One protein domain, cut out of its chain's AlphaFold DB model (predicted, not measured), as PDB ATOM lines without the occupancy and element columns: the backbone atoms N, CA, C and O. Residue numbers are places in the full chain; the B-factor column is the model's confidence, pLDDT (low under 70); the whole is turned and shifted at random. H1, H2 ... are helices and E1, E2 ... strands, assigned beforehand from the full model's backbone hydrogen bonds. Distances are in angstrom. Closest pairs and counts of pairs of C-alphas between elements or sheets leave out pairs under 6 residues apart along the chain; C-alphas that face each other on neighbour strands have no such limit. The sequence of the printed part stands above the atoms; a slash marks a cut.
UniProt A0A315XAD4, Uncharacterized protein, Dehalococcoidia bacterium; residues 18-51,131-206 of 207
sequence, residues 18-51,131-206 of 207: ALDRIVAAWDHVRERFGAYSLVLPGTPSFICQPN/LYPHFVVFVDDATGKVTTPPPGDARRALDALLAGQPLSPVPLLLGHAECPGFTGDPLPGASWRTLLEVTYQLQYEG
ATOM      1  N   ALA A  18     269.458 369.097 275.939       79.44
ATOM      2  CA  ALA A  18     268.715 368.124 276.730       79.44
ATOM      3  C   ALA A  18     269.001 368.232 278.243       79.44
ATOM      4  O   ALA A  18     268.072 368.119 279.040       79.44
ATOM      5  N   LEU A  19     270.251 368.480 278.654       86.12
ATOM      6  CA  LEU A  19     270.628 368.606 280.068       86.12
ATOM      7  C   LEU A  19     270.080 369.892 280.696       86.12
ATOM      8  O   LEU A  19     269.615 369.846 281.834       86.12
ATOM      9  N   ASP A  20     270.058 371.001 279.952       86.94
ATOM     10  CA  ASP A  20     269.458 372.257 280.425       86.94
ATOM     11  C   ASP A  20     267.968 372.075 280.742       86.94
ATOM     12  O   ASP A  20     267.475 372.558 281.764       86.94
ATOM     13  N   ARG A  21     267.248 371.299 279.917       88.69
ATOM     14  CA  ARG A  21     265.839 370.956 280.173       88.69
ATOM     15  C   ARG A  21     265.665 370.103 281.430       88.69
ATOM     16  O   ARG A  21     264.718 370.335 282.178       88.69
ATOM     17  N   ILE A  22     266.562 369.148 281.685       93.00
ATOM     18  CA  ILE A  22     266.545 368.336 282.915       93.00
ATOM     19  C   ILE A  22     266.745 369.230 284.144       93.00
ATOM     20  O   ILE A  22     266.013 369.087 285.121       93.00
ATOM     21  N   VAL A  23     267.699 370.167 284.102       93.19
ATOM     22  CA  VAL A  23     267.937 371.104 285.213       93.19
ATOM     23  C   VAL A  23     266.736 372.005 285.448       93.19
ATOM     24  O   VAL A  23     266.284 372.112 286.585       93.19
ATOM     25  N   ALA A  24     266.178 372.595 284.389       92.25
ATOM     26  CA  ALA A  24     264.993 373.437 284.504       92.25
ATOM     27  C   ALA A  24     263.814 372.664 285.118       92.25
ATOM     28  O   ALA A  24     263.177 373.134 286.061       92.25
ATOM     29  N   ALA A  25     263.566 371.436 284.650       94.62
ATOM     30  CA  ALA A  25     262.543 370.560 285.213       94.62
ATOM     31  C   ALA A  25     262.818 370.211 286.689       94.62
ATOM     32  O   ALA A  25     261.890 370.199 287.500       94.62
ATOM     33  N   TRP A  26     264.076 369.967 287.063       95.69
ATOM     34  CA  TRP A  26     264.468 369.718 288.450       95.69
ATOM     35  C   TRP A  26     264.235 370.926 289.357       95.69
ATOM     36  O   TRP A  26     263.715 370.756 290.460       95.69
ATOM     37  N   ASP A  27     264.550 372.141 288.912       95.06
ATOM     38  CA  ASP A  27     264.358 373.352 289.715       95.06
ATOM     39  C   ASP A  27     262.889 373.577 290.104       95.06
ATOM     40  O   ASP A  27     262.616 374.069 291.200       95.06
ATOM     41  N   HIS A  28     261.937 373.119 289.285       94.19
ATOM     42  CA  HIS A  28     260.511 373.145 289.626       94.19
ATOM     43  C   HIS A  28     260.111 372.166 290.739       94.19
ATOM     44  O   HIS A  28     259.111 372.392 291.425       94.19
ATOM     45  N   VAL A  29     260.845 371.063 290.915       95.31
ATOM     46  CA  VAL A  29     260.422 369.955 291.791       95.31
ATOM     47  C   VAL A  29     261.372 369.666 292.950       95.31
ATOM     48  O   VAL A  29     260.975 368.969 293.882       95.31
ATOM     49  N   ARG A  30     262.587 370.221 292.957       95.12
ATOM     50  CA  ARG A  30     263.647 369.934 293.943       95.12
ATOM     51  C   ARG A  30     263.217 370.079 295.400       95.12
ATOM     52  O   ARG A  30     263.649 369.299 296.241       95.12
ATOM     53  N   GLU A  31     262.339 371.033 295.714       94.06
ATOM     54  CA  GLU A  31     261.840 371.230 297.082       94.06
ATOM     55  C   GLU A  31     260.960 370.066 297.557       94.06
ATOM     56  O   GLU A  31     260.971 369.726 298.739       94.06
ATOM     57  N   ARG A  32     260.240 369.406 296.638       92.88
ATOM     58  CA  ARG A  32     259.448 368.201 296.935       92.88
ATOM     59  C   ARG A  32     260.326 366.970 297.142       92.88
ATOM     60  O   ARG A  32     259.927 366.046 297.842       92.88
ATOM     61  N   PHE A  33     261.520 366.969 296.558       94.50
ATOM     62  CA  PHE A  33     262.480 365.871 296.616       94.50
ATOM     63  C   PHE A  33     263.646 366.185 297.564       94.50
ATOM     64  O   PHE A  33     264.798 365.911 297.247       94.50
ATOM     65  N   GLY A  34     263.363 366.733 298.752       92.38
ATOM     66  CA  GLY A  34     264.392 367.190 299.700       92.38
ATOM     67  C   GLY A  34     265.375 366.117 300.201       92.38
ATOM     68  O   GLY A  34     266.449 366.467 300.682       92.38
ATOM     69  N   ALA A  35     265.037 364.830 300.068       92.31
ATOM     70  CA  ALA A  35     265.916 363.698 300.384       92.31
ATOM     71  C   ALA A  35     266.760 363.219 299.187       92.31
ATOM     72  O   ALA A  35     267.474 362.221 299.291       92.31
ATOM     73  N   TYR A  36     266.685 363.901 298.043       96.06
ATOM     74  CA  TYR A  36     267.287 363.459 296.793       96.06
ATOM     75  C   TYR A  36     268.075 364.569 296.108       96.06
ATOM     76  O   TYR A  36     267.849 365.760 296.309       96.06
ATOM     77  N   SER A  37     269.017 364.150 295.272       96.25
ATOM     78  CA  SER A  37     269.779 365.019 294.381       96.25
ATOM     79  C   SER A  37     269.564 364.591 292.937       96.25
ATOM     80  O   SER A  37     269.411 363.402 292.653       96.25
ATOM     81  N   LEU A  38     269.578 365.558 292.025       97.12
ATOM     82  CA  LEU A  38     269.596 365.283 290.595       97.12
ATOM     83  C   LEU A  38     270.939 364.651 290.205       97.12
ATOM     84  O   LEU A  38     271.996 365.184 290.546       97.12
ATOM     85  N   VAL A  39     270.890 363.530 289.487       96.88
ATOM     86  CA  VAL A  39     272.072 362.837 288.966       96.88
ATOM     87  C   VAL A  39     272.243 363.198 287.498       96.88
ATOM     88  O   VAL A  39     271.372 362.938 286.667       96.88
ATOM     89  N   LEU A  40     273.393 363.777 287.178       95.06
ATOM     90  CA  LEU A  40     273.755 364.249 285.848       95.06
ATOM     91  C   LEU A  40     275.106 363.663 285.431       95.06
ATOM     92  O   LEU A  40     275.859 363.160 286.271       95.06
ATOM     93  N   PRO A  41     275.468 363.756 284.143       93.38
ATOM     94  CA  PRO A  41     276.853 363.568 283.743       93.38
ATOM     95  C   PRO A  41     277.786 364.463 284.580       93.38
ATOM     96  O   PRO A  41     277.528 365.651 284.774       93.38
ATOM     97  N   GLY A  42     278.868 363.883 285.096       92.00
ATOM     98  CA  GLY A  42     279.810 364.536 286.005       92.00
ATOM     99  C   GLY A  42     279.468 364.421 287.496       92.00
ATOM    100  O   GLY A  42     280.347 364.678 288.317       92.00
ATOM    101  N   THR A  43     278.256 363.994 287.875       94.25
ATOM    102  CA  THR A  43     277.955 363.613 289.268       94.25
ATOM    103  C   THR A  43     278.849 362.431 289.677       94.25
ATOM    104  O   THR A  43     279.064 361.546 288.844       94.25
ATOM    105  N   PRO A  44     279.372 362.372 290.919       95.62
ATOM    106  CA  PRO A  44     280.117 361.210 291.399       95.62
ATOM    107  C   PRO A  44     279.342 359.911 291.174       95.62
ATOM    108  O   PRO A  44     278.166 359.809 291.534       95.62
ATOM    109  N   SER A  45     279.994 358.920 290.570       95.44
ATOM    110  CA  SER A  45     279.390 357.606 290.364       95.44
ATOM    111  C   SER A  45     279.123 356.897 291.691       95.44
ATOM    112  O   SER A  45     279.787 357.128 292.707       95.44
ATOM    113  N   PHE A  46     278.110 356.031 291.682       94.75
ATOM    114  CA  PHE A  46     277.777 355.226 292.845       94.75
ATOM    115  C   PHE A  46     278.768 354.072 293.006       94.75
ATOM    116  O   PHE A  46     278.919 353.229 292.122       94.75
ATOM    117  N   ILE A  47     279.376 354.000 294.183       91.75
ATOM    118  CA  ILE A  47     280.146 352.869 294.679       91.75
ATOM    119  C   ILE A  47     279.494 352.449 295.991       91.75
ATOM    120  O   ILE A  47     279.334 353.257 296.903       91.75
ATOM    121  N   CYS A  48     279.103 351.181 296.111       86.44
ATOM    122  CA  CYS A  48     278.583 350.684 297.379       86.44
ATOM    123  C   CYS A  48     279.688 350.766 298.445       86.44
ATOM    124  O   CYS A  48     280.763 350.199 298.260       86.44
ATOM    125  N   GLN A  49     279.414 351.454 299.557       86.94
ATOM    126  CA  GLN A  49     280.333 351.624 300.687       86.94
ATOM    127  C   GLN A  49     279.733 350.979 301.950       86.94
ATOM    128  O   GLN A  49     279.246 351.709 302.817       86.94
ATOM    129  N   PRO A  50     279.716 349.635 302.084       81.38
ATOM    130  CA  PRO A  50     279.066 348.956 303.210       81.38
ATOM    131  C   PRO A  50     279.543 349.461 304.576       81.38
ATOM    132  O   PRO A  50     278.727 349.721 305.448       81.38
ATOM    133  N   ASN A  51     280.845 349.725 304.712       83.94
ATOM    134  CA  ASN A  51     281.460 350.178 305.965       83.94
ATOM    135  C   ASN A  51     281.036 351.594 306.401       83.94
ATOM    136  O   ASN A  51     281.228 351.960 307.556       83.94
ATOM    137  N   LEU A 131     266.662 349.293 293.017       92.62
ATOM    138  CA  LEU A 131     266.656 350.668 292.529       92.62
ATOM    139  C   LEU A 131     267.534 351.560 293.405       92.62
ATOM    140  O   LEU A 131     268.336 352.324 292.879       92.62
ATOM    141  N   TYR A 132     267.457 351.412 294.734       93.00
ATOM    142  CA  TYR A 132     268.249 352.223 295.660       93.00
ATOM    143  C   TYR A 132     269.763 352.183 295.335       93.00
ATOM    144  O   TYR A 132     270.336 351.094 295.236       93.00
ATOM    145  N   PRO A 133     270.445 353.343 295.230       94.81
ATOM    146  CA  PRO A 133     269.989 354.674 295.650       94.81
ATOM    147  C   PRO A 133     269.326 355.518 294.553       94.81
ATOM    148  O   PRO A 133     269.105 356.706 294.780       94.81
ATOM    149  N   HIS A 134     269.038 354.946 293.386       96.88
ATOM    150  CA  HIS A 134     268.504 355.655 292.229       96.88
ATOM    151  C   HIS A 134     267.008 355.425 292.028       96.88
ATOM    152  O   HIS A 134     266.449 354.416 292.445       96.88
ATOM    153  N   PHE A 135     266.360 356.363 291.348       95.50
ATOM    154  CA  PHE A 135     265.020 356.194 290.790       95.50
ATOM    155  C   PHE A 135     264.796 357.236 289.693       95.50
ATOM    156  O   PHE A 135     265.525 358.230 289.604       95.50
ATOM    157  N   VAL A 136     263.796 356.995 288.850       97.19
ATOM    158  CA  VAL A 136     263.401 357.915 287.780       97.19
ATOM    159  C   VAL A 136     262.058 358.539 288.115       97.19
ATOM    160  O   VAL A 136     261.129 357.856 288.542       97.19
ATOM    161  N   VAL A 137     261.943 359.844 287.893       96.94
ATOM    162  CA  VAL A 137     260.658 360.549 287.906       96.94
ATOM    163  C   VAL A 137     260.458 361.281 286.595       96.94
ATOM    164  O   VAL A 137     261.420 361.642 285.924       96.94
ATOM    165  N   PHE A 138     259.204 361.521 286.242       97.38
ATOM    166  CA  PHE A 138     258.844 362.275 285.051       97.38
ATOM    167  C   PHE A 138     258.251 363.613 285.466       97.38
ATOM    168  O   PHE A 138     257.372 363.663 286.328       97.38
ATOM    169  N   VAL A 139     258.732 364.692 284.858       97.00
ATOM    170  CA  VAL A 139     258.236 366.047 285.104       97.00
ATOM    171  C   VAL A 139     257.669 366.608 283.815       97.00
ATOM    172  O   VAL A 139     258.351 366.669 282.798       97.00
ATOM    173  N   ASP A 140     256.412 367.016 283.855       94.25
ATOM    174  CA  ASP A 140     255.797 367.765 282.771       94.25
ATOM    175  C   ASP A 140     256.417 369.172 282.741       94.25
ATOM    176  O   ASP A 140     256.330 369.921 283.716       94.25
ATOM    177  N   ASP A 141     257.103 369.502 281.648       83.94
ATOM    178  CA  ASP A 141     257.842 370.760 281.496       83.94
ATOM    179  C   ASP A 141     256.931 371.989 281.366       83.94
ATOM    180  O   ASP A 141     257.313 373.077 281.790       83.94
ATOM    181  N   ALA A 142     255.713 371.824 280.846       86.25
ATOM    182  CA  ALA A 142     254.740 372.904 280.719       86.25
ATOM    183  C   ALA A 142     254.151 373.321 282.076       86.25
ATOM    184  O   ALA A 142     253.849 374.493 282.302       86.25
ATOM    185  N   THR A 143     253.969 372.365 282.986       90.12
ATOM    186  CA  THR A 143     253.307 372.581 284.280       90.12
ATOM    187  C   THR A 143     254.260 372.561 285.472       90.12
ATOM    188  O   THR A 143     253.860 372.965 286.567       90.12
ATOM    189  N   GLY A 144     255.489 372.069 285.301       89.38
ATOM    190  CA  GLY A 144     256.455 371.863 286.385       89.38
ATOM    191  C   GLY A 144     255.990 370.827 287.416       89.38
ATOM    192  O   GLY A 144     256.379 370.884 288.587       89.38
ATOM    193  N   LYS A 145     255.089 369.914 287.032       93.31
ATOM    194  CA  LYS A 145     254.517 368.904 287.932       93.31
ATOM    195  C   LYS A 145     255.122 367.534 287.672       93.31
ATOM    196  O   LYS A 145     255.325 367.133 286.531       93.31
ATOM    197  N   VAL A 146     255.343 366.791 288.756       95.94
ATOM    198  CA  VAL A 146     255.637 365.357 288.670       95.94
ATOM    199  C   VAL A 146     254.413 364.656 288.092       95.94
ATOM    200  O   VAL A 146     253.290 364.906 288.532       95.94
ATOM    201  N   THR A 147     254.638 363.792 287.114       95.06
ATOM    202  CA  THR A 147     253.601 363.022 286.433       95.06
ATOM    203  C   THR A 147     253.950 361.536 286.416       95.06
ATOM    204  O   THR A 147     255.098 361.135 286.620       95.06
ATOM    205  N   THR A 148     252.944 360.703 286.177       93.19
ATOM    206  CA  THR A 148     253.091 359.265 285.945       93.19
ATOM    207  C   THR A 148     252.562 358.977 284.544       93.19
ATOM    208  O   THR A 148     251.385 358.642 284.396       93.19
ATOM    209  N   PRO A 149     253.379 359.205 283.496       93.00
ATOM    210  CA  PRO A 149     252.937 359.001 282.124       93.00
ATOM    211  C   PRO A 149     252.584 357.526 281.876       93.00
ATOM    212  O   PRO A 149     253.174 356.643 282.508       93.00
ATOM    213  N   PRO A 150     251.670 357.231 280.932       93.00
ATOM    214  CA  PRO A 150     251.463 355.869 280.455       93.00
ATOM    215  C   PRO A 150     252.795 355.227 280.021       93.00
ATOM    216  O   PRO A 150     253.634 355.933 279.460       93.00
ATOM    217  N   PRO A 151     253.007 353.906 280.193       90.94
ATOM    218  CA  PRO A 151     254.304 353.269 279.925       90.94
ATOM    219  C   PRO A 151     254.877 353.541 278.526       90.94
ATOM    220  O   PRO A 151     256.068 353.804 278.377       90.94
ATOM    221  N   GLY A 152     254.028 353.550 277.492       92.62
ATOM    222  CA  GLY A 152     254.457 353.871 276.129       92.62
ATOM    223  C   GLY A 152     254.920 355.321 275.963       92.62
ATOM    224  O   GLY A 152     255.827 355.591 275.182       92.62
ATOM    225  N   ASP A 153     254.324 356.259 276.696       93.88
ATOM    226  CA  ASP A 153     254.703 357.675 276.672       93.88
ATOM    227  C   ASP A 153     255.980 357.901 277.488       93.88
ATOM    228  O   ASP A 153     256.872 358.622 277.044       93.88
ATOM    229  N   ALA A 154     256.101 357.216 278.630       94.25
ATOM    230  CA  ALA A 154     257.296 357.191 279.469       94.25
ATOM    231  C   ALA A 154     258.523 356.694 278.684       94.25
ATOM    232  O   ALA A 154     259.568 357.348 278.680       94.25
ATOM    233  N   ARG A 155     258.364 355.584 277.945       95.06
ATOM    234  CA  ARG A 155     259.401 355.028 277.068       95.06
ATOM    235  C   ARG A 155     259.784 356.005 275.956       95.06
ATOM    236  O   ARG A 155     260.964 356.292 275.802       95.06
ATOM    237  N   ARG A 156     258.815 356.587 275.236       94.88
ATOM    238  CA  ARG A 156     259.117 357.573 274.177       94.88
ATOM    239  C   ARG A 156     259.856 358.799 274.715       94.88
ATOM    240  O   ARG A 156     260.757 359.299 274.048       94.88
ATOM    241  N   ALA A 157     259.485 359.284 275.900       94.12
ATOM    242  CA  ALA A 157     260.162 360.400 276.556       94.12
ATOM    243  C   ALA A 157     261.618 360.075 276.901       94.12
ATOM    244  O   ALA A 157     262.508 360.889 276.646       94.12
ATOM    245  N   LEU A 158     261.860 358.878 277.438       94.19
ATOM    246  CA  LEU A 158     263.206 358.387 277.694       94.19
ATOM    247  C   LEU A 158     264.017 358.275 276.398       94.19
ATOM    248  O   LEU A 158     265.107 358.834 276.325       94.19
ATOM    249  N   ASP A 159     263.483 357.613 275.371       93.81
ATOM    250  CA  ASP A 159     264.186 357.391 274.103       93.81
ATOM    251  C   ASP A 159     264.541 358.721 273.419       93.81
ATOM    252  O   ASP A 159     265.666 358.903 272.951       93.81
ATOM    253  N   ALA A 160     263.617 359.689 273.425       91.62
ATOM    254  CA  ALA A 160     263.869 361.030 272.913       91.62
ATOM    255  C   ALA A 160     265.006 361.719 273.679       91.62
ATOM    256  O   ALA A 160     265.942 362.224 273.060       91.62
ATOM    257  N   LEU A 161     264.989 361.682 275.018       90.44
ATOM    258  CA  LEU A 161     266.067 362.250 275.832       90.44
ATOM    259  C   LEU A 161     267.419 361.573 275.538       90.44
ATOM    260  O   LEU A 161     268.446 362.243 275.386       90.44
ATOM    261  N   LEU A 162     267.425 360.244 275.414       88.31
ATOM    262  CA  LEU A 162     268.614 359.463 275.081       88.31
ATOM    263  C   LEU A 162     269.136 359.763 273.667       88.31
ATOM    264  O   LEU A 162     270.348 359.697 273.459       88.31
ATOM    265  N   ALA A 163     268.266 360.180 272.748       87.25
ATOM    266  CA  ALA A 163     268.613 360.671 271.415       87.25
ATOM    267  C   ALA A 163     268.949 362.178 271.363       87.25
ATOM    268  O   ALA A 163     269.224 362.699 270.283       87.25
ATOM    269  N   GLY A 164     268.919 362.896 272.496       83.38
ATOM    270  CA  GLY A 164     269.145 364.349 272.546       83.38
ATOM    271  C   GLY A 164     267.977 365.177 271.992       83.38
ATOM    272  O   GLY A 164     268.129 366.355 271.682       83.38
ATOM    273  N   GLN A 165     266.801 364.570 271.848       84.00
ATOM    274  CA  GLN A 165     265.602 365.204 271.317       84.00
ATOM    275  C   GLN A 165     264.701 365.715 272.445       84.00
ATOM    276  O   GLN A 165     264.531 365.049 273.472       84.00
ATOM    277  N   PRO A 166     264.073 366.889 272.270       79.56
ATOM    278  CA  PRO A 166     263.167 367.397 273.274       79.56
ATOM    279  C   PRO A 166     261.814 366.680 273.198       79.56
ATOM    280  O   PRO A 166     261.050 366.881 272.257       79.56
ATOM    281  N   LEU A 167     261.494 365.884 274.221       85.31
ATOM    282  CA  LEU A 167     260.133 365.404 274.478       85.31
ATOM    283  C   LEU A 167     259.715 365.711 275.921       85.31
ATOM    284  O   LEU A 167     260.566 365.955 276.783       85.31
ATOM    285  N   SER A 168     258.406 365.775 276.145       87.62
ATOM    286  CA  SER A 168     257.764 365.923 277.453       87.62
ATOM    287  C   SER A 168     256.889 364.686 277.718       87.62
ATOM    288  O   SER A 168     256.291 364.180 276.761       87.62
ATOM    289  N   PRO A 169     256.806 364.176 278.962       95.50
ATOM    290  CA  PRO A 169     257.469 364.683 280.169       95.50
ATOM    291  C   PRO A 169     258.980 364.413 280.183       95.50
ATOM    292  O   PRO A 169     259.464 363.499 279.528       95.50
ATOM    293  N   VAL A 170     259.736 365.207 280.937       95.75
ATOM    294  CA  VAL A 170     261.193 365.103 281.067       95.75
ATOM    295  C   VAL A 170     261.545 364.042 282.124       95.75
ATOM    296  O   VAL A 170     261.153 364.203 283.284       95.75
ATOM    297  N   PRO A 171     262.280 362.972 281.765       96.75
ATOM    298  CA  PRO A 171     262.797 362.010 282.734       96.75
ATOM    299  C   PRO A 171     263.933 362.631 283.557       96.75
ATOM    300  O   PRO A 171     264.887 363.173 282.998       96.75
ATOM    301  N   LEU A 172     263.863 362.504 284.882       97.31
ATOM    302  CA  LEU A 172     264.918 362.899 285.814       97.31
ATOM    303  C   LEU A 172     265.463 361.660 286.524       97.31
ATOM    304  O   LEU A 172     264.703 360.938 287.171       97.31
ATOM    305  N   LEU A 173     266.778 361.445 286.443       98.00
ATOM    306  CA  LEU A 173     267.475 360.465 287.275       98.00
ATOM    307  C   LEU A 173     267.825 361.110 288.613       98.00
ATOM    308  O   LEU A 173     268.529 362.119 288.660       98.00
ATOM    309  N   LEU A 174     267.355 360.515 289.701       98.06
ATOM    310  CA  LEU A 174     267.561 361.023 291.049       98.06
ATOM    311  C   LEU A 174     268.373 360.029 291.881       98.06
ATOM    312  O   LEU A 174     268.301 358.824 291.660       98.06
ATOM    313  N   GLY A 175     269.133 360.548 292.844       97.25
ATOM    314  CA  GLY A 175     269.952 359.786 293.786       97.25
ATOM    315  C   GLY A 175     269.631 360.159 295.234       97.25
ATOM    316  O   GLY A 175     269.452 361.336 295.546       97.25
ATOM    317  N   HIS A 176     269.533 359.174 296.128       95.50
ATOM    318  CA  HIS A 176     269.180 359.392 297.533       95.50
ATOM    319  C   HIS A 176     270.324 360.046 298.325       95.50
ATOM    320  O   HIS A 176     271.402 359.470 298.453       95.50
ATOM    321  N   ALA A 177     270.082 361.218 298.915       92.62
ATOM    322  CA  ALA A 177     271.111 362.045 299.556       92.62
ATOM    323  C   ALA A 177     271.733 361.407 300.814       92.62
ATOM    324  O   ALA A 177     272.884 361.689 301.138       92.62
ATOM    325  N   GLU A 178     270.999 360.526 301.500       91.38
ATOM    326  CA  GLU A 178     271.515 359.755 302.649       91.38
ATOM    327  C   GLU A 178     272.363 358.539 302.235       91.38
ATOM    328  O   GLU A 178     272.881 357.819 303.087       91.38
ATOM    329  N   CYS A 179     272.504 358.258 300.934       92.25
ATOM    330  CA  CYS A 179     273.401 357.206 300.484       92.25
ATOM    331  C   CYS A 179     274.851 357.722 300.472       92.25
ATOM    332  O   CYS A 179     275.161 358.638 299.710       92.25
ATOM    333  N   PRO A 180     275.780 357.104 301.225       92.31
ATOM    334  CA  PRO A 180     277.178 357.533 301.246       92.31
ATOM    335  C   PRO A 180     277.964 357.081 300.006       92.31
ATOM    336  O   PRO A 180     279.164 357.309 299.935       92.31
ATOM    337  N   GLY A 181     277.323 356.394 299.055       93.19
ATOM    338  CA  GLY A 181     278.005 355.748 297.936       93.19
ATOM    339  C   GLY A 181     278.338 356.659 296.755       93.19
ATOM    340  O   GLY A 181     279.022 356.221 295.838       93.19
ATOM    341  N   PHE A 182     277.876 357.909 296.735       94.88
ATOM    342  CA  PHE A 182     278.162 358.862 295.652       94.88
ATOM    343  C   PHE A 182     279.568 359.472 295.791       94.88
ATOM    344  O   PHE A 182     279.724 360.670 296.018       94.88
ATOM    345  N   THR A 183     280.596 358.627 295.704       95.25
ATOM    346  CA  THR A 183     282.008 358.987 295.935       95.25
ATOM    347  C   THR A 183     282.945 358.524 294.824       95.25
ATOM    348  O   THR A 183     284.155 358.690 294.953       95.25
ATOM    349  N   GLY A 184     282.425 357.870 293.785       94.50
ATOM    350  CA  GLY A 184     283.236 357.401 292.670       94.50
ATOM    351  C   GLY A 184     283.631 358.516 291.710       94.50
ATOM    352  O   GLY A 184     283.251 359.679 291.876       94.50
ATOM    353  N   ASP A 185     284.358 358.133 290.662       94.81
ATOM    354  CA  ASP A 185     284.755 359.054 289.599       94.81
ATOM    355  C   ASP A 185     283.528 359.719 288.948       94.81
ATOM    356  O   ASP A 185     282.442 359.114 288.923       94.81
ATOM    357  N   PRO A 186     283.670 360.948 288.414       95.31
ATOM    358  CA  PRO A 186     282.586 361.649 287.731       95.31
ATOM    359  C   PRO A 186     281.959 360.793 286.626       95.31
ATOM    360  O   PRO A 186     282.661 360.296 285.746       95.31
ATOM    361  N   LEU A 187     280.631 360.646 286.646       92.88
ATOM    362  CA  LEU A 187     279.889 359.830 285.686       92.88
ATOM    363  C   LEU A 187     280.088 360.336 284.249       92.88
ATOM    364  O   LEU A 187     279.657 361.451 283.934       92.88
ATOM    365  N   PRO A 188     280.656 359.526 283.337       92.31
ATOM    366  CA  PRO A 188     280.685 359.867 281.921       92.31
ATOM    367  C   PRO A 188     279.267 359.971 281.349       92.31
ATOM    368  O   PRO A 188     278.368 359.239 281.765       92.31
ATOM    369  N   GLY A 189     279.069 360.816 280.334       89.88
ATOM    370  CA  GLY A 189     277.750 361.006 279.716       89.88
ATOM    371  C   GLY A 189     277.123 359.710 279.185       89.88
ATOM    372  O   GLY A 189     275.929 359.491 279.367       89.88
ATOM    373  N   ALA A 190     277.923 358.816 278.593       90.62
ATOM    374  CA  ALA A 190     277.451 357.507 278.137       90.62
ATOM    375  C   ALA A 190     276.999 356.611 279.306       90.62
ATOM    376  O   ALA A 190     275.914 356.042 279.259       90.62
ATOM    377  N   SER A 191     277.785 356.546 280.386       94.25
ATOM    378  CA  SER A 191     277.439 355.772 281.584       94.25
ATOM    379  C   SER A 191     276.198 356.320 282.290       94.25
ATOM    380  O   SER A 191     275.389 355.541 282.779       94.25
ATOM    381  N   TRP A 192     276.015 357.643 282.309       95.00
ATOM    382  CA  TRP A 192     274.796 358.271 282.821       95.00
ATOM    383  C   TRP A 192     273.561 357.878 281.997       95.00
ATOM    384  O   TRP A 192     272.541 357.519 282.580       95.00
ATOM    385  N   ARG A 193     273.657 357.868 280.656       93.50
ATOM    386  CA  ARG A 193     272.571 357.405 279.769       93.50
ATOM    387  C   ARG A 193     272.196 355.950 280.063       93.50
ATOM    388  O   ARG A 193     271.021 355.658 280.259       93.50
ATOM    389  N   THR A 194     273.190 355.067 280.175       95.44
ATOM    390  CA  THR A 194     272.971 353.660 280.553       95.44
ATOM    391  C   THR A 194     272.334 353.533 281.935       95.44
ATOM    392  O   THR A 194     271.403 352.755 282.109       95.44
ATOM    393  N   LEU A 195     272.803 354.301 282.922       96.19
ATOM    394  CA  LEU A 195     272.249 354.275 284.274       96.19
ATOM    395  C   LEU A 195     270.784 354.722 284.288       96.19
ATOM    396  O   LEU A 195     269.958 354.066 284.922       96.19
ATOM    397  N   LEU A 196     270.452 355.802 283.578       96.31
ATOM    398  CA  LEU A 196     269.078 356.276 283.436       96.31
ATOM    399  C   LEU A 196     268.184 355.202 282.802       96.31
ATOM    400  O   LEU A 196     267.115 354.909 283.336       96.31
ATOM    401  N   GLU A 197     268.634 354.586 281.706       95.69
ATOM    402  CA  GLU A 197     267.879 353.543 281.012       95.69
ATOM    403  C   GLU A 197     267.647 352.310 281.894       95.69
ATOM    404  O   GLU A 197     266.507 351.880 282.060       95.69
ATOM    405  N   VAL A 198     268.699 351.771 282.515       95.38
ATOM    406  CA  VAL A 198     268.591 350.588 283.383       95.38
ATOM    407  C   VAL A 198     267.713 350.875 284.604       95.38
ATOM    408  O   VAL A 198     266.924 350.020 285.007       95.38
ATOM    409  N   THR A 199     267.805 352.080 285.176       96.25
ATOM    410  CA  THR A 199     266.947 352.482 286.304       96.25
ATOM    411  C   THR A 199     265.481 352.537 285.873       96.25
ATOM    412  O   THR A 199     264.620 352.012 286.576       96.25
ATOM    413  N   TYR A 200     265.189 353.109 284.700       95.44
ATOM    414  CA  TYR A 200     263.837 353.122 284.142       95.44
ATOM    415  C   TYR A 200     263.300 351.704 283.899       95.44
ATOM    416  O   TYR A 200     262.202 351.386 284.358       95.44
ATOM    417  N   GLN A 201     264.076 350.839 283.238       93.38
ATOM    418  CA  GLN A 201     263.680 349.455 282.953       93.38
ATOM    419  C   GLN A 201     263.358 348.694 284.246       93.38
ATOM    420  O   GLN A 201     262.304 348.073 284.370       93.38
ATOM    421  N   LEU A 202     264.226 348.799 285.255       91.38
ATOM    422  CA  LEU A 202     264.009 348.156 286.548       91.38
ATOM    423  C   LEU A 202     262.760 348.688 287.273       91.38
ATOM    424  O   LEU A 202     262.067 347.916 287.936       91.38
ATOM    425  N   GLN A 203     262.472 349.987 287.155       91.06
ATOM    426  CA  GLN A 203     261.354 350.635 287.841       91.06
ATOM    427  C   GLN A 203     259.999 350.395 287.170       91.06
ATOM    428  O   GLN A 203     259.002 350.250 287.874       91.06
ATOM    429  N   TYR A 204     259.950 350.362 285.838       87.81
ATOM    430  CA  TYR A 204     258.690 350.376 285.087       87.81
ATOM    431  C   TYR A 204     258.448 349.136 284.228       87.81
ATOM    432  O   TYR A 204     257.292 348.811 283.966       87.81
ATOM    433  N   GLU A 205     259.496 348.441 283.790       84.44
ATOM    434  CA  GLU A 205     259.371 347.288 282.886       84.44
ATOM    435  C   GLU A 205     259.567 345.949 283.613       84.44
ATOM    436  O   GLU A 205     259.169 344.911 283.095       84.44
ATOM    437  N   GLY A 206     260.101 345.978 284.838       66.38
ATOM    438  CA  GLY A 206     260.215 344.804 285.699       66.38
ATOM    439  C   GLY A 206     261.247 343.795 285.194       66.38
ATOM    440  O   GLY A 206     260.883 342.723 284.718       66.38
TER     441      GLY A 206
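Overview. This is residues 18 to 51 and 131 to 206 of the 207 residues of an uncharacterized protein of Dehalococcoidia bacterium (UniProt A0A315XAD4). A curled four-strand sheet, E1 E5 E3 E4, makes the middle of the model, with H1 across one face and H2 and H3, running opposite ways, across the other: three layers, helices on both faces of a sheet. A small two-strand ribbon, E2 and E6, lies beyond the sheet toward one end of the long axis. The printed part has 110 residues, with three named helices and six named strands in the order H1 E1 E2 E3 E4 H2 E5 E6 H3; both sheets are antiparallel and the class is mixed, helices and strands. The whole is compact, with a radius of gyration of the C-alphas of 13.3 A, yet elongated in outline, spanning 42 by 27 by 26 A.

Along the chain. The first helix, H1, is residues 18 to 29, 17.3 A long, from C-alpha 18 at (268.715, 368.124, 276.730). E1 is residues 36 to 38 and E2 residues 44 to 46. After the cut come E3, residues 134 to 140, 19.9 A long, and E4, residues 145 to 147. H2 is residues 151 to 162, 16.3 A long. E5 is residues 170 to 176, 19.2 A long, from C-alpha 170 at (261.193, 365.103, 281.067), and E6 is residues 182 to 186. H3, residues 189 to 205, is 23.2 A long and ends with C-alpha 205 at (259.371, 347.288, 282.886).

Arrangement. The four-strand sheet is strongly twisted, with edge strands E1 and E4. N 37 and O 175 of E1 and E5 are 2.9 A apart, within hydrogen-bond range, as are N 172 and O 137 of E5 and E3 at 2.8 A. E3 and E4 form a hairpin, with N 147 and O 138 2.8 A apart. E4, H2 and E5 form a split strand-helix-strand unit, two strands of one sheet that are not neighbours, with a helix between them along the chain and E3 between them in the sheet, and its crossover is right-handed. H1 runs across the strands at a height over the sheet of 7.9 A; its closest C-alphas to E5 are those of Ile 22 and Leu 172, 6.4 A apart. H3 lies over E5 and E3 at a height of 8.7 A; the closest C-alphas of H3 and E3 are those of Tyr 200 and Val 136, 6.0 A apart. H2 and H3 only just touch, with 3 pairs of C-alphas within 8 A, the closest those of Leu 162 and Arg 193 at 6.5 A, at a shallow tilt of 4 degrees, opposite ways. H1 and H3 are apart. E2 and E6 are antiparallel neighbours, with N 184 and O 45 2.9 A apart. Every O i to N i+4 pair is within hydrogen-bond range in H2 and H3, and 7 of 8 in H1.

Size, cuts and confidence. The two C-alphas farthest apart are those of Asn 51 and Ala 142, at 43.2 A. Residues 52 to 130 are not printed, and C-alphas 51 and 131 are 20.0 A apart across this cut. Of the links that are printed whole, none is long. The mean pLDDT of the printed part is 92.4, and residue 206 alone is under 70.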